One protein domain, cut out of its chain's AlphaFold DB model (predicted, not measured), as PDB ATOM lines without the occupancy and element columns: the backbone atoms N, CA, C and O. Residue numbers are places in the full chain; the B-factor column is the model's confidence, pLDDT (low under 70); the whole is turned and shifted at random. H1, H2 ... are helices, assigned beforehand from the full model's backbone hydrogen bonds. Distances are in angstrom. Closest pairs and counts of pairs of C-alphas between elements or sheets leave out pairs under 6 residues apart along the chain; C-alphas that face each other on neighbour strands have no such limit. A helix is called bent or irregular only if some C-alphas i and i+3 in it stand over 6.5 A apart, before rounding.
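AT A GLANCE: This is residues 4 to 99 of the 108 residues of the protein "Transposase" of Desulfobacterales bacterium (UniProt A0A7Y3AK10). A loose, strung-out set of helices has its longest, H3, in the middle, with H2 crossing loosely beside it and a small cluster at its last turns, where H4 packs on residues 56 to 60, H5 folds back near H4 and H6 packs on H4. H1 lies far off at the other end, touching no helix. The printed part has 96 residues with six named helices, H1 to H6 in chain order, and no named strand: all helix. It is loose, with a radius of gyration of the C-alphas of 17.2 A and spans of 51 by 37 by 23 A.

IN THESE COORDINATES: H3, residues 43 to 61, measures 26.4 A and begins at C-alpha 43, (36.514, -14.462, 17.870). H2, residues 21 to 34, measures 19.8 A and is irregular, C-alphas 26 and 29 being 7.0 A apart. H1, residues 4 to 12, measures 13.5 A from C-alpha 4 at (27.238, 15.112, 8.513) and is irregular, with C-alphas 7 and 10 at 7.3 A. H4, residues 66 to 79, measures 20.4 A and is only just irregular, with C-alphas 75 and 78 at 7.0 A. H5 holds residues 83 to 88, and H6 holds 96 to 99, ending at (11.024, -18.157, 38.144).

HOW THE PARTS SIT: H3 touches H4 with residues 56 to 60 alone, at a steep tilt of 67 degrees, opposite ways; the closest C-alphas, of Ile 56 and Thr 66, are 5.9 A apart. H2 and H3 are close but not clearly touching, with closest C-alphas Phe 30 and Tyr 53 at 7.6 A and a steep tilt of 51 degrees. H4 and H6 only just touch, with 3 pairs of C-alphas within 8 A, the closest being Lys 68 and Leu 99 at 5.9 A. H5 is close to H4 but not clearly touching, the closest C-alphas, of Leu 77 and Tyr 86, being 7.3 A apart. H1 and H2 are apart. Every O i to N i+4 pair is within hydrogen-bond range in H3 and H5, against 8 of 10 in H2 and H4 and 1 of 5 in H1, where 4 of 6 O i to N i+3 pairs are; H6 is too short for an O i to N i+4 pair.

THE WHOLE: The C-alphas farthest apart, of Trp 4 and Cys 79, are 51.1 A apart. Residues 11 to 16 and 20 to 25 stand free. The printed part has no cut and no long link, and no printed residue is under 70 in pLDDT.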
ATOM      1  N   TRP A   4      28.359  14.270   8.079       90.69
ATOM      2  CA  TRP A   4      27.238  15.112   8.513       90.69
ATOM      3  C   TRP A   4      25.866  14.430   8.363       90.69
ATOM      4  O   TRP A   4      25.108  14.462   9.331       90.69
ATOM      5  N   PRO A   5      25.572  13.708   7.255       90.12
ATOM      6  CA  PRO A   5      24.307  12.983   7.124       90.12
ATOM      7  C   PRO A   5      24.078  11.921   8.211       90.12
ATOM      8  O   PRO A   5      22.940  11.659   8.573       90.12
ATOM      9  N   ARG A   6      25.141  11.316   8.762       86.56
ATOM     10  CA  ARG A   6      25.023  10.342   9.861       86.56
ATOM     11  C   ARG A   6      24.818  11.019  11.211       86.56
ATOM     12  O   ARG A   6      24.083  10.497  12.039       86.56
ATOM     13  N   LEU A   7      25.467  12.165  11.425       86.94
ATOM     14  CA  LEU A   7      25.385  12.912  12.681       86.94
ATOM     15  C   LEU A   7      23.969  13.443  12.926       86.94
ATOM     16  O   LEU A   7      23.524  13.469  14.063       86.94
ATOM     17  N   VAL A   8      23.267  13.862  11.872       92.25
ATOM     18  CA  VAL A   8      21.924  14.453  11.983       92.25
ATOM     19  C   VAL A   8      20.789  13.429  11.971       92.25
ATOM     20  O   VAL A   8      19.649  13.815  12.190       92.25
ATOM     21  N   GLY A   9      21.071  12.135  11.776       89.25
ATOM     22  CA  GLY A   9      20.032  11.101  11.670       89.25
ATOM     23  C   GLY A   9      19.160  10.939  12.922       89.25
ATOM     24  O   GLY A   9      18.045  10.435  12.828       89.25
ATOM     25  N   TYR A  10      19.614  11.404  14.094       88.31
ATOM     26  CA  TYR A  10      18.768  11.430  15.296       88.31
ATOM     27  C   TYR A  10      17.596  12.420  15.173       88.31
ATOM     28  O   TYR A  10      16.600  12.263  15.868       88.31
ATOM     29  N   LEU A  11      17.682  13.419  14.285       92.69
ATOM     30  CA  LEU A  11      16.587  14.360  14.026       92.69
ATOM     31  C   LEU A  11      15.396  13.682  13.336       92.69
ATOM     32  O   LEU A  11      14.266  14.141  13.488       92.69
ATOM     33  N   ASP A  12      15.640  12.584  12.618       93.44
ATOM     34  CA  ASP A  12      14.606  11.837  11.898       93.44
ATOM     35  C   ASP A  12      13.851  10.848  12.808       93.44
ATOM     36  O   ASP A  12      12.767  10.377  12.460       93.44
ATOM     37  N   VAL A  13      14.400  10.523  13.987       89.88
ATOM     38  CA  VAL A  13      13.863   9.509  14.908       89.88
ATOM     39  C   VAL A  13      13.663  10.112  16.296       89.88
ATOM     40  O   VAL A  13      14.607  10.280  17.055       89.88
ATOM     41  N   GLY A  14      12.409  10.366  16.681       88.38
ATOM     42  CA  GLY A  14      12.087  11.082  17.926       88.38
ATOM     43  C   GLY A  14      12.522  10.405  19.236       88.38
ATOM     44  O   GLY A  14      12.542  11.060  20.272       88.38
ATOM     45  N   CYS A  15      12.869   9.115  19.215       86.06
ATOM     46  CA  CYS A  15      13.421   8.399  20.371       86.06
ATOM     47  C   CYS A  15      14.955   8.292  20.365       86.06
ATOM     48  O   CYS A  15      15.523   7.750  21.312       86.06
ATOM     49  N   ALA A  16      15.628   8.777  19.317       86.38
ATOM     50  CA  ALA A  16      17.077   8.731  19.211       86.38
ATOM     51  C   ALA A  16      17.712   9.953  19.882       86.38
ATOM     52  O   ALA A  16      17.291  11.093  19.687       86.38
ATOM     53  N   THR A  17      18.760   9.712  20.662       88.19
ATOM     54  CA  THR A  17      19.585  10.758  21.266       88.19
ATOM     55  C   THR A  17      20.817  11.031  20.401       88.19
ATOM     56  O   THR A  17      21.293  10.126  19.712       88.19
ATOM     57  N   PRO A  18      21.377  12.255  20.428       89.69
ATOM     58  CA  PRO A  18      22.648  12.548  19.762       89.69
ATOM     59  C   PRO A  18      23.832  11.753  20.334       89.69
ATOM     60  O   PRO A  18      24.842  11.579  19.656       89.69
ATOM     61  N   ASP A  19      23.728  11.303  21.587       89.19
ATOM     62  CA  ASP A  19      24.743  10.521  22.283       89.19
ATOM     63  C   ASP A  19      24.390   9.028  22.375       89.19
ATOM     64  O   ASP A  19      23.229   8.622  22.323       89.19
ATOM     65  N   ASN A  20      25.424   8.206  22.549       87.88
ATOM     66  CA  ASN A  20      25.353   6.752  22.673       87.88
ATOM     67  C   ASN A  20      25.562   6.271  24.127       87.88
ATOM     68  O   ASN A  20      25.840   5.087  24.338       87.88
ATOM     69  N   ASN A  21      25.428   7.153  25.129       90.56
ATOM     70  CA  ASN A  21      25.807   6.859  26.517       90.56
ATOM     71  C   ASN A  21      25.097   5.621  27.074       90.56
ATOM     72  O   ASN A  21      25.694   4.845  27.820       90.56
ATOM     73  N   LEU A  22      23.827   5.417  26.711       87.00
ATOM     74  CA  LEU A  22      23.058   4.242  27.123       87.00
ATOM     75  C   LEU A  22      23.719   2.943  26.639       87.00
ATOM     76  O   LEU A  22      23.930   2.024  27.429       87.00
ATOM     77  N   ALA A  23      24.086   2.890  25.357       86.06
ATOM     78  CA  ALA A  23      24.732   1.730  24.759       86.06
ATOM     79  C   ALA A  23      26.136   1.503  25.347       86.06
ATOM     80  O   ALA A  23      26.496   0.371  25.670       86.06
ATOM     81  N   GLU A  24      26.908   2.574  25.553       89.69
ATOM     82  CA  GLU A  24      28.235   2.489  26.171       89.69
ATOM     83  C   GLU A  24      28.177   1.997  27.620       89.69
ATOM     84  O   GLU A  24      28.977   1.152  28.028       89.69
ATOM     85  N   ASN A  25      27.213   2.484  28.403       88.81
ATOM     86  CA  ASN A  25      27.005   2.031  29.775       88.81
ATOM     87  C   ASN A  25      26.562   0.561  29.823       88.81
ATOM     88  O   ASN A  25      27.039  -0.170  30.689       88.81
ATOM     89  N   ALA A  26      25.720   0.117  28.883       85.12
ATOM     90  CA  ALA A  26      25.276  -1.275  28.796       85.12
ATOM     91  C   ALA A  26      26.425  -2.245  28.463       85.12
ATOM     92  O   ALA A  26      26.510  -3.323  29.047       85.12
ATOM     93  N   ILE A  27      27.353  -1.864  27.573       86.44
ATOM     94  CA  ILE A  27      28.487  -2.728  27.196       86.44
ATOM     95  C   ILE A  27      29.666  -2.650  28.181       86.44
ATOM     96  O   ILE A  27      30.504  -3.552  28.232       86.44
ATOM     97  N   ARG A  28      29.756  -1.596  29.004       88.38
ATOM     98  CA  ARG A  28      30.884  -1.376  29.927       88.38
ATOM     99  C   ARG A  28      31.184  -2.569  30.853       88.38
ATOM    100  O   ARG A  28      32.364  -2.915  30.953       88.38
ATOM    101  N   PRO A  29      30.206  -3.242  31.496       84.25
ATOM    102  CA  PRO A  29      30.479  -4.400  32.350       84.25
ATOM    103  C   PRO A  29      31.168  -5.549  31.606       84.25
ATOM    104  O   PRO A  29      32.082  -6.170  32.147       84.25
ATOM    105  N   PHE A  30      30.783  -5.789  30.350       82.62
ATOM    106  CA  PHE A  30      31.414  -6.785  29.485       82.62
ATOM    107  C   PHE A  30      32.876  -6.424  29.194       82.62
ATOM    108  O   PHE A  30      33.773  -7.251  29.353       82.62
ATOM    109  N   VAL A  31      33.136  -5.165  28.825       84.81
ATOM    110  CA  VAL A  31      34.489  -4.681  28.500       84.81
ATOM    111  C   VAL A  31      35.418  -4.753  29.713       84.81
ATOM    112  O   VAL A  31      36.562  -5.193  29.583       84.81
ATOM    113  N   VAL A  32      34.932  -4.356  30.894       86.62
ATOM    114  CA  VAL A  32      35.697  -4.437  32.148       86.62
ATOM    115  C   VAL A  32      35.943  -5.896  32.540       86.62
ATOM    116  O   VAL A  32      37.069  -6.247  32.893       86.62
ATOM    117  N   GLY A  33      34.928  -6.759  32.421       82.19
ATOM    118  CA  GLY A  33      35.029  -8.190  32.707       82.19
ATOM    119  C   GLY A  33      36.058  -8.902  31.833       82.19
ATOM    120  O   GLY A  33      36.882  -9.652  32.355       82.19
ATOM    121  N   ARG A  34      36.104  -8.585  30.531       80.00
ATOM    122  CA  ARG A  34      37.048  -9.173  29.565       80.00
ATOM    123  C   ARG A  34      38.510  -9.065  29.998       80.00
ATOM    124  O   ARG A  34      39.287  -9.972  29.723       80.00
ATOM    125  N   LYS A  35      38.896  -7.987  30.692       79.81
ATOM    126  CA  LYS A  35      40.268  -7.810  31.206       79.81
ATOM    127  C   LYS A  35      40.648  -8.864  32.260       79.81
ATOM    128  O   LYS A  35      41.828  -9.150  32.425       79.81
ATOM    129  N   ASN A  36      39.660  -9.441  32.942       79.81
ATOM    130  CA  ASN A  36      39.829 -10.420  34.016       79.81
ATOM    131  C   ASN A  36      39.506 -11.862  33.576       79.81
ATOM    132  O   ASN A  36      39.570 -12.780  34.392       79.81
ATOM    133  N   TRP A  37      39.140 -12.089  32.310       83.19
ATOM    134  CA  TRP A  37      38.826 -13.420  31.789       83.19
ATOM    135  C   TRP A  37      40.061 -14.064  31.162       83.19
ATOM    136  O   TRP A  37      40.513 -13.656  30.094       83.19
ATOM    137  N   LEU A  38      40.567 -15.118  31.807       75.19
ATOM    138  CA  LEU A  38      41.779 -15.849  31.410       75.19
ATOM    139  C   LEU A  38      41.754 -16.414  29.976       75.19
ATOM    140  O   LEU A  38      42.816 -16.669  29.418       75.19
ATOM    141  N   PHE A  39      40.575 -16.585  29.366       70.69
ATOM    142  CA  PHE A  39      40.412 -17.236  28.058       70.69
ATOM    143  C   PHE A  39      39.624 -16.404  27.027       70.69
ATOM    144  O   PHE A  39      39.140 -16.934  26.029       70.69
ATOM    145  N   ALA A  40      39.503 -15.087  27.226       72.31
ATOM    146  CA  ALA A  40      38.790 -14.197  26.304       72.31
ATOM    147  C   ALA A  40      39.705 -13.660  25.185       72.31
ATOM    148  O   ALA A  40      40.034 -12.471  25.152       72.31
ATOM    149  N   GLY A  41      40.142 -14.549  24.286       80.06
ATOM    150  CA  GLY A  41      41.119 -14.226  23.232       80.06
ATOM    151  C   GLY A  41      40.722 -14.584  21.797       80.06
ATOM    152  O   GLY A  41      41.404 -14.151  20.874       80.06
ATOM    153  N   THR A  42      39.645 -15.347  21.586       88.81
ATOM    154  CA  THR A  42      39.239 -15.823  20.253       88.81
ATOM    155  C   THR A  42      37.954 -15.141  19.764       88.81
ATOM    156  O   THR A  42      37.103 -14.786  20.589       88.81
ATOM    157  N   PRO A  43      37.768 -14.961  18.440       89.31
ATOM    158  CA  PRO A  43      36.514 -14.462  17.870       89.31
ATOM    159  C   PRO A  43      35.295 -15.304  18.269       89.31
ATOM    160  O   PRO A  43      34.237 -14.757  18.576       89.31
ATOM    161  N   GLU A  44      35.451 -16.624  18.341       88.81
ATOM    162  CA  GLU A  44      34.394 -17.556  18.736       88.81
ATOM    163  C   GLU A  44      34.010 -17.359  20.207       88.81
ATOM    164  O   GLU A  44      32.827 -17.307  20.545       88.81
ATOM    165  N   GLY A  45      35.002 -17.172  21.084       87.12
ATOM    166  CA  GLY A  45      34.767 -16.859  22.493       87.12
ATOM    167  C   GLY A  45      34.081 -15.506  22.675       87.12
ATOM    168  O   GLY A  45      33.188 -15.374  23.515       87.12
ATOM    169  N   ALA A  46      34.438 -14.512  21.856       85.19
ATOM    170  CA  ALA A  46      33.767 -13.217  21.843       85.19
ATOM    171  C   ALA A  46      32.297 -13.345  21.410       85.19
ATOM    172  O   ALA A  46      31.427 -12.784  22.075       85.19
ATOM    173  N   ALA A  47      32.012 -14.124  20.362       88.44
ATOM    174  CA  ALA A  47      30.650 -14.377  19.892       88.44
ATOM    175  C   ALA A  47      29.798 -15.109  20.943       88.44
ATOM    176  O   ALA A  47      28.683 -14.680  21.242       88.44
ATOM    177  N   ALA A  48      30.339 -16.162  21.565       89.06
ATOM    178  CA  ALA A  48      29.655 -16.895  22.630       89.06
ATOM    179  C   ALA A  48      29.363 -16.000  23.847       89.06
ATOM    180  O   ALA A  48      28.250 -15.987  24.373       89.06
ATOM    181  N   SER A  49      30.345 -15.195  24.259       86.50
ATOM    182  CA  SER A  49      30.182 -14.277  25.389       86.50
ATOM    183  C   SER A  49      29.153 -13.186  25.075       86.50
ATOM    184  O   SER A  49      28.317 -12.876  25.919       86.50
ATOM    185  N   ALA A  50      29.160 -12.640  23.856       87.69
ATOM    186  CA  ALA A  50      28.172 -11.659  23.416       87.69
ATOM    187  C   ALA A  50      26.744 -12.228  23.426       87.69
ATOM    188  O   ALA A  50      25.820 -11.529  23.841       87.69
ATOM    189  N   ALA A  51      26.555 -13.494  23.035       90.44
ATOM    190  CA  ALA A  51      25.250 -14.154  23.082       90.44
ATOM    191  C   ALA A  51      24.716 -14.271  24.521       90.44
ATOM    192  O   ALA A  51      23.581 -13.877  24.795       90.44
ATOM    193  N   ILE A  52      25.549 -14.737  25.459       89.69
ATOM    194  CA  ILE A  52      25.169 -14.869  26.875       89.69
ATOM    195  C   ILE A  52      24.866 -13.499  27.490       89.69
ATOM    196  O   ILE A  52      23.837 -13.327  28.143       89.69
ATOM    197  N   TYR A  53      25.722 -12.499  27.261       88.44
ATOM    198  CA  TYR A  53      25.494 -11.152  27.786       88.44
ATOM    199  C   TYR A  53      24.241 -10.503  27.202       88.44
ATOM    200  O   TYR A  53      23.504  -9.854  27.935       88.44
ATOM    201  N   SER A  54      23.944 -10.734  25.922       90.25
ATOM    202  CA  SER A  54      22.701 -10.253  25.310       90.25
ATOM    203  C   SER A  54      21.467 -10.840  26.001       90.25
ATOM    204  O   SER A  54      20.517 -10.106  26.273       90.25
ATOM    205  N   LEU A  55      21.483 -12.132  26.354       92.00
ATOM    206  CA  LEU A  55      20.402 -12.763  27.123       92.00
ATOM    207  C   LEU A  55      20.273 -12.167  28.530       92.00
ATOM    208  O   LEU A  55      19.164 -11.861  28.964       92.00
ATOM    209  N   ILE A  56      21.396 -11.956  29.219       91.38
ATOM    210  CA  ILE A  56      21.431 -11.356  30.562       91.38
ATOM    211  C   ILE A  56      20.863  -9.935  30.545       91.38
ATOM    212  O   ILE A  56      19.989  -9.618  31.351       91.38
ATOM    213  N   GLU A  57      21.328  -9.079  29.636       90.31
ATOM    214  CA  GLU A  57      20.846  -7.698  29.535       90.31
ATOM    215  C   GLU A  57      19.371  -7.650  29.112       90.31
ATOM    216  O   GLU A  57      18.607  -6.841  29.636       90.31
ATOM    217  N   THR A  58      18.925  -8.579  28.259       92.19
ATOM    218  CA  THR A  58      17.500  -8.710  27.917       92.19
ATOM    219  C   THR A  58      16.670  -9.116  29.138       92.19
ATOM    220  O   THR A  58      15.603  -8.550  29.361       92.19
ATOM    221  N   ALA A  59      17.145 -10.050  29.967       93.06
ATOM    222  CA  ALA A  59      16.460 -10.436  31.202       93.06
ATOM    223  C   ALA A  59      16.356  -9.266  32.194       93.06
ATOM    224  O   ALA A  59      15.271  -9.014  32.720       93.06
ATOM    225  N   LYS A  60      17.432  -8.485  32.367       90.81
ATOM    226  CA  LYS A  60      17.410  -7.256  33.180       90.81
ATOM    227  C   LYS A  60      16.415  -6.230  32.645       90.81
ATOM    228  O   LYS A  60      15.661  -5.658  33.425       90.81
ATOM    229  N   ALA A  61      16.386  -6.020  31.328       91.00
ATOM    230  CA  ALA A  61      15.454  -5.095  30.687       91.00
ATOM    231  C   ALA A  61      13.980  -5.506  30.875       91.00
ATOM    232  O   ALA A  61      13.109  -4.645  30.895       91.00
ATOM    233  N   ASN A  62      13.706  -6.803  31.062       92.31
ATOM    234  CA  ASN A  62      12.377  -7.329  31.399       92.31
ATOM    235  C   ASN A  62      12.112  -7.398  32.918       92.31
ATOM    236  O   ASN A  62      11.084  -7.923  33.336       92.31
ATOM    237  N   GLY A  63      13.018  -6.887  33.761       91.94
ATOM    238  CA  GLY A  63      12.860  -6.883  35.219       91.94
ATOM    239  C   GLY A  63      13.018  -8.256  35.880       91.94
ATOM    240  O   GLY A  63      12.564  -8.446  37.007       91.94
ATOM    241  N   LEU A  64      13.640  -9.221  35.196       92.88
ATOM    242  CA  LEU A  64      13.856 -10.567  35.721       92.88
ATOM    243  C   LEU A  64      15.174 -10.660  36.494       92.88
ATOM    244  O   LEU A  64      16.185 -10.058  36.124       92.88
ATOM    245  N   ASP A  65      15.187 -11.493  37.535       93.00
ATOM    246  CA  ASP A  65      16.431 -11.912  38.174       93.00
ATOM    247  C   ASP A  65      17.238 -12.778  37.196       93.00
ATOM    248  O   ASP A  65      16.792 -13.839  36.750       93.00
ATOM    249  N   THR A  66      18.438 -12.313  36.854       91.88
ATOM    250  CA  THR A  66      19.263 -12.931  35.813       91.88
ATOM    251  C   THR A  66      19.710 -14.341  36.174       91.88
ATOM    252  O   THR A  66      19.827 -15.186  35.290       91.88
ATOM    253  N   TYR A  67      19.958 -14.614  37.458       91.75
ATOM    254  CA  TYR A  67      20.387 -15.934  37.908       91.75
ATOM    255  C   TYR A  67      19.233 -16.933  37.817       91.75
ATOM    256  O   TYR A  67      19.392 -18.008  37.234       91.75
ATOM    257  N   LYS A  68      18.051 -16.556  38.322       92.62
ATOM    258  CA  LYS A  68      16.843 -17.389  38.234       92.62
ATOM    259  C   LYS A  68      16.464 -17.668  36.783       92.62
ATOM    260  O   LYS A  68      16.157 -18.808  36.452       92.62
ATOM    261  N   TYR A  69      16.544 -16.653  35.919       93.81
ATOM    262  CA  TYR A  69      16.285 -16.803  34.490       93.81
ATOM    263  C   TYR A  69      17.249 -17.792  33.826       93.81
ATOM    264  O   TYR A  69      16.797 -18.732  33.180       93.81
ATOM    265  N   LEU A  70      18.566 -17.621  33.997       93.50
ATOM    266  CA  LEU A  70      19.549 -18.507  33.365       93.50
ATOM    267  C   LEU A  70      19.426 -19.948  33.858       93.50
ATOM    268  O   LEU A  70      19.547 -20.878  33.065       93.50
ATOM    269  N   ARG A  71      19.157 -20.142  35.151       92.12
ATOM    270  CA  ARG A  71      18.898 -21.469  35.706       92.12
ATOM    271  C   ARG A  71      17.671 -22.106  35.056       92.12
ATOM    272  O   ARG A  71      17.782 -23.207  34.531       92.12
ATOM    273  N   TYR A  72      16.544 -21.396  35.051       92.12
ATOM    274  CA  TYR A  72      15.313 -21.863  34.418       92.12
ATOM    275  C   TYR A  72      15.535 -22.189  32.937       92.12
ATOM    276  O   TYR A  72      15.118 -23.245  32.467       92.12
ATOM    277  N   LEU A  73      16.251 -21.322  32.215       93.06
ATOM    278  CA  LEU A  73      16.619 -21.543  30.824       93.06
ATOM    279  C   LEU A  73      17.397 -22.853  30.675       93.06
ATOM    280  O   LEU A  73      16.970 -23.705  29.914       93.06
ATOM    281  N   PHE A  74      18.493 -23.057  31.409       92.62
ATOM    282  CA  PHE A  74      19.313 -24.266  31.267       92.62
ATOM    283  C   PHE A  74      18.633 -25.551  31.754       92.62
ATOM    284  O   PHE A  74      18.951 -26.620  31.241       92.62
ATOM    285  N   GLU A  75      17.698 -25.466  32.703       92.12
ATOM    286  CA  GLU A  75      16.896 -26.611  33.152       92.12
ATOM    287  C   GLU A  75      15.862 -27.039  32.097       92.12
ATOM    288  O   GLU A  75      15.640 -28.234  31.920       92.12
ATOM    289  N   ASN A  76      15.261 -26.090  31.369       91.38
ATOM    290  CA  ASN A  76      14.170 -26.368  30.424       91.38
ATOM    291  C   ASN A  76      14.623 -26.437  28.956       91.38
ATOM    292  O   ASN A  76      13.937 -27.038  28.135       91.38
ATOM    293  N   LEU A  77      15.780 -25.865  28.608       92.62
ATOM    294  CA  LEU A  77      16.312 -25.866  27.240       92.62
ATOM    295  C   LEU A  77      16.471 -27.281  26.652       92.62
ATOM    296  O   LEU A  77      16.111 -27.453  25.490       92.62
ATOM    297  N   PRO A  78      16.953 -28.301  27.398       93.38
ATOM    298  CA  PRO A  78      17.051 -29.665  26.875       93.38
ATOM    299  C   PRO A  78      15.692 -30.332  26.634       93.38
ATOM    300  O   PRO A  78      15.628 -31.314  25.903       93.38
ATOM    301  N   CYS A  79      14.628 -29.833  27.270       91.56
ATOM    302  CA  CYS A  79      13.271 -30.357  27.140       91.56
ATOM    303  C   CYS A  79      12.490 -29.710  25.988       91.56
ATOM    304  O   CYS A  79      11.416 -30.199  25.660       91.56
ATOM    305  N   ALA A  80      13.002 -28.620  25.410       91.75
ATOM    306  CA  ALA A  80      12.362 -27.931  24.301       91.75
ATOM    307  C   ALA A  80      12.718 -28.606  22.968       91.75
ATOM    308  O   ALA A  80      13.888 -28.651  22.572       91.75
ATOM    309  N   GLU A  81      11.704 -29.088  22.255       91.44
ATOM    310  CA  GLU A  81      11.833 -29.738  20.946       91.44
ATOM    311  C   GLU A  81      11.258 -28.870  19.816       91.44
ATOM    312  O   GLU A  81      11.708 -28.957  18.669       91.44
ATOM    313  N   SER A  82      10.297 -27.991  20.129       94.62
ATOM    314  CA  SER A  82       9.632 -27.126  19.149       94.62
ATOM    315  C   SER A  82      10.128 -25.676  19.172       94.62
ATOM    316  O   SER A  82      10.650 -25.156  20.160       94.62
ATOM    317  N   LYS A  83       9.947 -24.972  18.047       91.31
ATOM    318  CA  LYS A  83      10.323 -23.553  17.921       91.31
ATOM    319  C   LYS A  83       9.500 -22.665  18.854       91.31
ATOM    320  O   LYS A  83       9.963 -21.607  19.276       91.31
ATOM    321  N   GLU A  84       8.270 -23.072  19.120       92.19
ATOM    322  CA  GLU A  84       7.334 -22.419  20.017       92.19
ATOM    323  C   GLU A  84       7.818 -22.551  21.466       92.19
ATOM    324  O   GLU A  84       7.958 -21.528  22.131       92.19
ATOM    325  N   GLU A  85       8.222 -23.747  21.901       90.50
ATOM    326  CA  GLU A  85       8.811 -23.972  23.233       90.50
ATOM    327  C   GLU A  85      10.081 -23.139  23.447       90.50
ATOM    328  O   GLU A  85      10.228 -22.478  24.473       90.50
ATOM    329  N   TYR A  86      10.972 -23.053  22.449       91.19
ATOM    330  CA  TYR A  86      12.142 -22.171  22.552       91.19
ATOM    331  C   TYR A  86      11.772 -20.694  22.728       91.19
ATOM    332  O   TYR A  86      12.505 -19.946  23.378       91.19
ATOM    333  N   ARG A  87      10.651 -20.245  22.150       92.00
ATOM    334  CA  ARG A  87      10.186 -18.861  22.312       92.00
ATOM    335  C   ARG A  87       9.621 -18.602  23.698       92.00
ATOM    336  O   ARG A  87       9.797 -17.496  24.202       92.00
ATOM    337  N   GLU A  88       8.988 -19.591  24.316       92.44
ATOM    338  CA  GLU A  88       8.480 -19.478  25.688       92.44
ATOM    339  C   GLU A  88       9.609 -19.313  26.716       92.44
ATOM    340  O   GLU A  88       9.410 -18.686  27.756       92.44
ATOM    341  N   LEU A  89      10.817 -19.791  26.398       92.38
ATOM    342  CA  LEU A  89      12.019 -19.613  27.219       92.38
ATOM    343  C   LEU A  89      12.662 -18.218  27.094       92.38
ATOM    344  O   LEU A  89      13.653 -17.923  27.772       92.38
ATOM    345  N   LEU A  90      12.148 -17.344  26.223       92.94
ATOM    346  CA  LEU A  90      12.684 -15.993  26.069       92.94
ATOM    347  C   LEU A  90      12.299 -15.105  27.263       92.94
ATOM    348  O   LEU A  90      11.180 -15.201  27.768       92.94
ATOM    349  N   PRO A  91      13.160 -14.150  27.665       92.19
ATOM    350  CA  PRO A  91      12.895 -13.303  28.832       92.19
ATOM    351  C   PRO A  91      11.593 -12.496  28.731       92.19
ATOM    352  O   PRO A  91      10.966 -12.203  29.737       92.19
ATOM    353  N   GLN A  92      11.175 -12.153  27.513       90.88
ATOM    354  CA  GLN A  92       9.972 -11.358  27.241       90.88
ATOM    355  C   GLN A  92       8.664 -12.137  27.457       90.88
ATOM    356  O   GLN A  92       7.600 -11.533  27.532       90.88
ATOM    357  N   GLN A  93       8.729 -13.471  27.500       90.69
ATOM    358  CA  GLN A  93       7.567 -14.354  27.655       90.69
ATOM    359  C   GLN A  93       7.426 -14.891  29.090       90.69
ATOM    360  O   GLN A  93       6.461 -15.590  29.414       90.69
ATOM    361  N   LEU A  94       8.381 -14.567  29.967       88.69
ATOM    362  CA  LEU A  94       8.455 -15.075  31.331       88.69
ATOM    363  C   LEU A  94       8.043 -14.002  32.338       88.69
ATOM    364  O   LEU A  94       8.436 -12.843  32.238       88.69
ATOM    365  N   SER A  95       7.275 -14.414  33.346       86.62
ATOM    366  CA  SER A  95       6.962 -13.598  34.518       86.62
ATOM    367  C   SER A  95       7.805 -14.034  35.714       86.62
ATOM    368  O   SER A  95       8.221 -15.192  35.811       86.62
ATOM    369  N   ALA A  96       8.027 -13.118  36.659       81.94
ATOM    370  CA  ALA A  96       8.779 -13.402  37.881       81.94
ATOM    371  C   ALA A  96       8.192 -14.583  38.681       81.94
ATOM    372  O   ALA A  96       8.945 -15.347  39.283       81.94
ATOM    373  N   ASP A  97       6.872 -14.788  38.617       82.62
ATOM    374  CA  ASP A  97       6.173 -15.879  39.305       82.62
ATOM    375  C   ASP A  97       6.572 -17.272  38.794       82.62
ATOM    376  O   ASP A  97       6.578 -18.242  39.552       82.62
ATOM    377  N   LYS A  98       6.938 -17.386  37.512       79.69
ATOM    378  CA  LYS A  98       7.402 -18.650  36.922       79.69
ATOM    379  C   LYS A  98       8.838 -18.995  37.320       79.69
ATOM    380  O   LYS A  98       9.234 -20.150  37.227       79.69
ATOM    381  N   LEU A  99       9.610 -18.013  37.785       83.06
ATOM    382  CA  LEU A  99      11.024 -18.157  38.144       83.06
ATOM    383  C   LEU A  99      11.234 -18.461  39.638       83.06
ATOM    384  O   LEU A  99      12.331 -18.271  40.172       83.06
TER     385      LEU A  99